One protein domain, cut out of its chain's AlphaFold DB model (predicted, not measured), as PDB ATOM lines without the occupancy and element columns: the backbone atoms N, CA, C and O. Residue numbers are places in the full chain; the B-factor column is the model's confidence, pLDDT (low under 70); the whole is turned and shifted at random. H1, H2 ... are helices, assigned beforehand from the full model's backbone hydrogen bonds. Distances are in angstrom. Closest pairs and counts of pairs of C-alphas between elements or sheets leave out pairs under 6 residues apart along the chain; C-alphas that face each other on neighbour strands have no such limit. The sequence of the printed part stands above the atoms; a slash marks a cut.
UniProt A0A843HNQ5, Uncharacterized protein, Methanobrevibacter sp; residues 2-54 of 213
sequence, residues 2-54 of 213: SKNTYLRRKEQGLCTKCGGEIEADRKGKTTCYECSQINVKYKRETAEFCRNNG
ATOM      1  N   SER A   2     227.927 265.385 398.029       85.44
ATOM      2  CA  SER A   2     229.246 264.826 397.714       85.44
ATOM      3  C   SER A   2     229.135 263.710 396.668       85.44
ATOM      4  O   SER A   2     228.172 262.937 396.677       85.44
ATOM      5  N   LYS A   3     230.130 263.609 395.777       84.44
ATOM      6  CA  LYS A   3     230.232 262.547 394.758       84.44
ATOM      7  C   LYS A   3     230.185 261.153 395.397       84.44
ATOM      8  O   LYS A   3     229.571 260.250 394.839       84.44
ATOM      9  N   ASN A   4     230.751 261.018 396.596       90.56
ATOM     10  CA  ASN A   4     230.783 259.771 397.358       90.56
ATOM     11  C   ASN A   4     229.366 259.343 397.811       90.56
ATOM     12  O   ASN A   4     228.939 258.218 397.573       90.56
ATOM     13  N   THR A   5     228.557 260.281 398.319       91.12
ATOM     14  CA  THR A   5     227.157 260.019 398.707       91.12
ATOM     15  C   THR A   5     226.282 259.601 397.523       91.12
ATOM     16  O   THR A   5     225.413 258.745 397.678       91.12
ATOM     17  N   TYR A   6     226.502 260.196 396.344       94.25
ATOM     18  CA  TYR A   6     225.778 259.828 395.125       94.25
ATOM     19  C   TYR A   6     226.048 258.375 394.727       94.25
ATOM     20  O   TYR A   6     225.099 257.624 394.509       94.25
ATOM     21  N   LEU A   7     227.330 258.002 394.633       94.00
ATOM     22  CA  LEU A   7     227.748 256.668 394.203       94.00
ATOM     23  C   LEU A   7     227.246 255.605 395.177       94.00
ATOM     24  O   LEU A   7     226.537 254.700 394.751       94.00
ATOM     25  N   ARG A   8     227.461 255.816 396.483       94.62
ATOM     26  CA  ARG A   8     226.990 254.906 397.533       94.62
ATOM     27  C   ARG A   8     225.483 254.648 397.454       94.62
ATOM     28  O   ARG A   8     225.048 253.504 397.443       94.62
ATOM     29  N   ARG A   9     224.669 255.708 397.361       93.94
ATOM     30  CA  ARG A   9     223.202 255.567 397.263       93.94
ATOM     31  C   ARG A   9     222.783 254.860 395.977       93.94
ATOM     32  O   ARG A   9     221.883 254.033 396.010       93.94
ATOM     33  N   LYS A  10     223.438 255.171 394.856       92.44
ATOM     34  CA  LYS A  10     223.169 254.535 393.562       92.44
ATOM     35  C   LYS A  10     223.467 253.032 393.598       92.44
ATOM     36  O   LYS A  10     222.664 252.263 393.087       92.44
ATOM     37  N   GLU A  11     224.591 252.634 394.187       92.44
ATOM     38  CA  GLU A  11     224.990 251.226 394.344       92.44
ATOM     39  C   GLU A  11     224.026 250.459 395.254       92.44
ATOM     40  O   GLU A  11     223.661 249.330 394.950       92.44
ATOM     41  N   GLN A  12     223.528 251.108 396.307       92.06
ATOM     42  CA  GLN A  12     222.518 250.555 397.215       92.06
ATOM     43  C   GLN A  12     221.095 250.536 396.624       92.06
ATOM     44  O   GLN A  12     220.158 250.133 397.306       92.06
ATOM     45  N   GLY A  13     220.897 251.002 395.384       90.88
ATOM     46  CA  GLY A  13     219.568 251.090 394.767       90.88
ATOM     47  C   GLY A  13     218.648 252.141 395.398       90.88
ATOM     48  O   GLY A  13     217.442 252.125 395.167       90.88
ATOM     49  N   LEU A  14     219.207 253.070 396.174       94.25
ATOM     50  CA  LEU A  14     218.479 254.145 396.834       94.25
ATOM     51  C   LEU A  14     218.368 255.377 395.936       94.25
ATOM     52  O   LEU A  14     219.200 255.657 395.064       94.25
ATOM     53  N   CYS A  15     217.354 256.191 396.209       95.25
ATOM     54  CA  CYS A  15     217.190 257.486 395.583       95.25
ATOM     55  C   CYS A  15     218.423 258.352 395.856       95.25
ATOM     56  O   CYS A  15     218.706 258.759 396.981       95.25
ATOM     57  N   THR A  16     219.137 258.727 394.799       95.00
ATOM     58  CA  THR A  16     220.360 259.531 394.921       95.00
ATOM     59  C   THR A  16     220.111 260.916 395.522       95.00
ATOM     60  O   THR A  16     221.039 261.517 396.051       95.00
ATOM     61  N   LYS A  17     218.872 261.427 395.497       93.62
ATOM     62  CA  LYS A  17     218.502 262.742 396.043       93.62
ATOM     63  C   LYS A  17     218.135 262.677 397.526       93.62
ATOM     64  O   LYS A  17     218.875 263.224 398.342       93.62
ATOM     65  N   CYS A  18     217.043 262.000 397.873       94.19
ATOM     66  CA  CYS A  18     216.563 261.929 399.256       94.19
ATOM     67  C   CYS A  18     217.180 260.778 400.065       94.19
ATOM     68  O   CYS A  18     217.267 260.884 401.280       94.19
ATOM     69  N   GLY A  19     217.676 259.720 399.417       92.69
ATOM     70  CA  GLY A  19     218.182 258.516 400.084       92.69
ATOM     71  C   GLY A  19     217.115 257.473 400.419       92.69
ATOM     72  O   GLY A  19     217.478 256.431 400.946       92.69
ATOM     73  N   GLY A  20     215.842 257.734 400.109       93.56
ATOM     74  CA  GLY A  20     214.762 256.760 400.272       93.56
ATOM     75  C   GLY A  20     214.821 255.629 399.247       93.56
ATOM     76  O   GLY A  20     215.538 255.720 398.246       93.56
ATOM     77  N   GLU A  21     214.050 254.577 399.493       93.56
ATOM     78  CA  GLU A  21     213.917 253.447 398.577       93.56
ATOM     79  C   GLU A  21     213.298 253.876 397.240       93.56
ATOM     80  O   GLU A  21     212.558 254.859 397.149       93.56
ATOM     81  N   ILE A  22     213.660 253.162 396.176       92.62
ATOM     82  CA  ILE A  22     213.081 253.369 394.850       92.62
ATOM     83  C   ILE A  22     211.934 252.386 394.675       92.62
ATOM     84  O   ILE A  22     212.059 251.201 394.977       92.62
ATOM     85  N   GLU A  23     210.828 252.898 394.153       94.12
ATOM     86  CA  GLU A  23     209.607 252.144 393.923       94.12
ATOM     87  C   GLU A  23     209.859 250.968 392.958       94.12
ATOM     88  O   GLU A  23     210.671 251.064 392.029       94.12
ATOM     89  N   ALA A  24     209.174 249.839 393.170       89.62
ATOM     90  CA  ALA A  24     209.436 248.593 392.443       89.62
ATOM     91  C   ALA A  24     209.243 248.724 390.918       89.62
ATOM     92  O   ALA A  24     210.031 248.186 390.139       89.62
ATOM     93  N   ASP A  25     208.248 249.502 390.488       91.31
ATOM     94  CA  ASP A  25     207.961 249.845 389.089       91.31
ATOM     95  C   ASP A  25     209.034 250.754 388.455       91.31
ATOM     96  O   ASP A  25     209.111 250.902 387.232       91.31
ATOM     97  N   ARG A  26     209.902 251.348 389.278       86.62
ATOM     98  CA  ARG A  26     210.992 252.250 388.884       86.62
ATOM     99  C   ARG A  26     212.373 251.655 389.156       86.62
ATOM    100  O   ARG A  26     213.370 252.384 389.111       86.62
ATOM    101  N   LYS A  27     212.467 250.340 389.384       84.19
ATOM    102  CA  LYS A  27     213.741 249.638 389.591       84.19
ATOM    103  C   LYS A  27     214.723 249.937 388.445       84.19
ATOM    104  O   LYS A  27     214.370 249.920 387.268       84.19
ATOM    105  N   GLY A  28     215.963 250.281 388.799       85.06
ATOM    106  CA  GLY A  28     217.004 250.714 387.853       85.06
ATOM    107  C   GLY A  28     217.028 252.219 387.551       85.06
ATOM    108  O   GLY A  28     217.947 252.701 386.883       85.06
ATOM    109  N   LYS A  29     216.066 253.005 388.053       92.38
ATOM    110  CA  LYS A  29     216.205 254.467 388.113       92.38
ATOM    111  C   LYS A  29     217.136 254.858 389.261       92.38
ATOM    112  O   LYS A  29     217.427 254.071 390.147       92.38
ATOM    113  N   THR A  30     217.622 256.095 389.229       94.50
ATOM    114  CA  THR A  30     218.530 256.645 390.253       94.50
ATOM    115  C   THR A  30     217.828 257.599 391.218       94.50
ATOM    116  O   THR A  30     218.460 258.168 392.106       94.50
ATOM    117  N   THR A  31     216.528 257.830 391.037       94.38
ATOM    118  CA  THR A  31     215.715 258.723 391.867       94.38
ATOM    119  C   THR A  31     214.306 258.163 392.008       94.38
ATOM    120  O   THR A  31     213.737 257.725 390.999       94.38
ATOM    121  N   CYS A  32     213.731 258.278 393.208       95.25
ATOM    122  CA  CYS A  32     212.325 257.967 393.465       95.25
ATOM    123  C   CYS A  32     211.381 258.848 392.626       95.25
ATOM    124  O   CYS A  32     211.798 259.847 392.012       95.25
ATOM    125  N   TYR A  33     210.108 258.470 392.579       95.00
ATOM    126  CA  TYR A  33     209.059 259.184 391.863       95.00
ATOM    127  C   TYR A  33     208.955 260.640 392.318       95.00
ATOM    128  O   TYR A  33     209.038 261.540 391.483       95.00
ATOM    129  N   GLU A  34     208.881 260.895 393.621       95.25
ATOM    130  CA  GLU A  34     208.711 262.245 394.170       95.25
ATOM    131  C   GLU A  34     209.855 263.183 393.776       95.25
ATOM    132  O   GLU A  34     209.636 264.249 393.200       95.25
ATOM    133  N   CYS A  35     211.103 262.755 393.991       95.50
ATOM    134  CA  CYS A  35     212.279 263.534 393.603       95.50
ATOM    135  C   CYS A  35     212.331 263.775 392.087       95.50
ATOM    136  O   CYS A  35     212.785 264.829 391.630       95.50
ATOM    137  N   SER A  36     211.860 262.808 391.293       95.25
ATOM    138  CA  SER A  36     211.715 262.970 389.848       95.25
ATOM    139  C   SER A  36     210.664 264.031 389.511       95.25
ATOM    140  O   SER A  36     210.936 264.886 388.668       95.25
ATOM    141  N   GLN A  37     209.498 264.018 390.166       96.12
ATOM    142  CA  GLN A  37     208.429 264.993 389.936       96.12
ATOM    143  C   GLN A  37     208.837 266.407 390.348       96.12
ATOM    144  O   GLN A  37     208.628 267.345 389.580       96.12
ATOM    145  N   ILE A  38     209.506 266.562 391.494       96.00
ATOM    146  CA  ILE A  38     210.050 267.850 391.945       96.00
ATOM    147  C   ILE A  38     210.995 268.427 390.885       96.00
ATOM    148  O   ILE A  38     210.872 269.586 390.492       96.00
ATOM    149  N   ASN A  39     211.906 267.607 390.354       94.06
ATOM    150  CA  ASN A  39     212.837 268.037 389.314       94.06
ATOM    151  C   ASN A  39     212.130 268.389 387.992       94.06
ATOM    152  O   ASN A  39     212.523 269.342 387.319       94.06
ATOM    153  N   VAL A  40     211.096 267.635 387.601       95.25
ATOM    154  CA  VAL A  40     210.281 267.941 386.413       95.25
ATOM    155  C   VAL A  40     209.561 269.277 386.585       95.25
ATOM    156  O   VAL A  40     209.641 270.122 385.691       95.25
ATOM    157  N   LYS A  41     208.919 269.492 387.739       96.75
ATOM    158  CA  LYS A  41     208.227 270.737 388.084       96.75
ATOM    159  C   LYS A  41     209.186 271.925 388.041       96.75
ATOM    160  O   LYS A  41     208.953 272.850 387.269       96.75
ATOM    161  N   TYR A  42     210.315 271.831 388.745       95.12
ATOM    162  CA  TYR A  42     211.347 272.871 388.762       95.12
ATOM    163  C   TYR A  42     211.831 273.236 387.354       95.12
ATOM    164  O   TYR A  42     211.908 274.412 386.999       95.12
ATOM    165  N   LYS A  43     212.123 272.241 386.506       94.06
ATOM    166  CA  LYS A  43     212.550 272.483 385.118       94.06
ATOM    167  C   LYS A  43     211.473 273.181 384.294       94.06
ATOM    168  O   LYS A  43     211.801 274.058 383.498       94.06
ATOM    169  N   ARG A  44     210.206 272.788 384.463       94.69
ATOM    170  CA  ARG A  44     209.073 273.398 383.760       94.69
ATOM    171  C   ARG A  44     208.911 274.860 384.159       94.69
ATOM    172  O   ARG A  44     208.877 275.714 383.279       94.69
ATOM    173  N   GLU A  45     208.876 275.126 385.461       95.94
ATOM    174  CA  GLU A  45     208.722 276.470 386.029       95.94
ATOM    175  C   GLU A  45     209.897 277.369 385.646       95.94
ATOM    176  O   GLU A  45     209.692 278.485 385.181       95.94
ATOM    177  N   THR A  46     211.128 276.857 385.710       94.94
ATOM    178  CA  THR A  46     212.319 277.606 385.284       94.94
ATOM    179  C   THR A  46     212.260 277.953 383.795       94.94
ATOM    180  O   THR A  46     212.544 279.084 383.405       94.94
ATOM    181  N   ALA A  47     211.869 277.003 382.939       92.38
ATOM    182  CA  ALA A  47     211.760 277.245 381.503       92.38
ATOM    183  C   ALA A  47     210.632 278.231 381.158       92.38
ATOM    184  O   ALA A  47     210.727 278.964 380.175       92.38
ATOM    185  N   GLU A  48     209.543 278.232 381.921       94.50
ATOM    186  CA  GLU A  48     208.456 279.202 381.799       94.50
ATOM    187  C   GLU A  48     208.889 280.595 382.257       94.50
ATOM    188  O   GLU A  48     208.780 281.542 381.481       94.50
ATOM    189  N   PHE A  49     209.502 280.699 383.436       95.88
ATOM    190  CA  PHE A  49     210.095 281.936 383.936       95.88
ATOM    191  C   PHE A  49     211.076 282.538 382.924       95.88
ATOM    192  O   PHE A  49     210.968 283.714 382.587       95.88
ATOM    193  N   CYS A  50     211.995 281.732 382.384       94.69
ATOM    194  CA  CYS A  50     212.962 282.204 381.396       94.69
ATOM    195  C   CYS A  50     212.267 282.737 380.140       94.69
ATOM    196  O   CYS A  50     212.578 283.837 379.698       94.69
ATOM    197  N   ARG A  51     211.285 282.008 379.594       90.94
ATOM    198  CA  ARG A  51     210.537 282.454 378.407       90.94
ATOM    199  C   ARG A  51     209.798 283.770 378.650       90.94
ATOM    200  O   ARG A  51     209.883 284.655 377.806       90.94
ATOM    201  N   ASN A  52     209.145 283.913 379.799       93.44
ATOM    202  CA  ASN A  52     208.379 285.115 380.140       93.44
ATOM    203  C   ASN A  52     209.277 286.339 380.371       93.44
ATOM    204  O   ASN A  52     208.874 287.458 380.081       93.44
ATOM    205  N   ASN A  53     210.508 286.129 380.842       93.88
ATOM    206  CA  ASN A  53     211.485 287.198 381.071       93.88
ATOM    207  C   ASN A  53     212.426 287.426 379.876       93.88
ATOM    208  O   ASN A  53     213.399 288.174 379.988       93.88
ATOM    209  N   GLY A  54     212.180 286.756 378.744       93.81
ATOM    210  CA  GLY A  54     213.040 286.841 377.569       93.81
ATOM    211  C   GLY A  54     214.468 286.374 377.851       93.81
ATOM    212  O   GLY A  54     215.407 286.946 377.323       93.81
TER     213      GLY A  54
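This is residues 2 to 54 of the 213 residues of an uncharacterized protein of Methanobrevibacter sp (UniProt A0A843HNQ5). A straight arm, residues 37 to 54, of which 37 to 52 belong to the long helix H2, sticks out from a small body that holds the short helix H1, the looped residues 12 to 32 and residues 33 to 36 of H2. The printed part has 53 residues with two named helices, H1 then H2, and no named strand; the class is all helix. The whole is loose, with a radius of gyration of the C-alphas of 14.0 A, and flat, spanning 42 by 27 by 14 A.

H2, residues 33 to 52, and H1, residues 3 to 11, are apart. In both helices every O i to N i+4 pair is within hydrogen-bond range.

H2 measures 28.5 A, from C-alpha 33 at (209.059, 259.184, 391.863) to C-alpha 52 at (208.379, 285.115, 380.140). H1 begins at C-alpha 3, (230.232, 262.547, 394.758), and measures 12.5 A.

The two C-alphas farthest apart, those of Gln 12 and Gly 54, are 42.3 A apart. The link from H1 to H2 is long, 21 residues. The printed part has no cut, and no printed residue is under 70 in pLDDT.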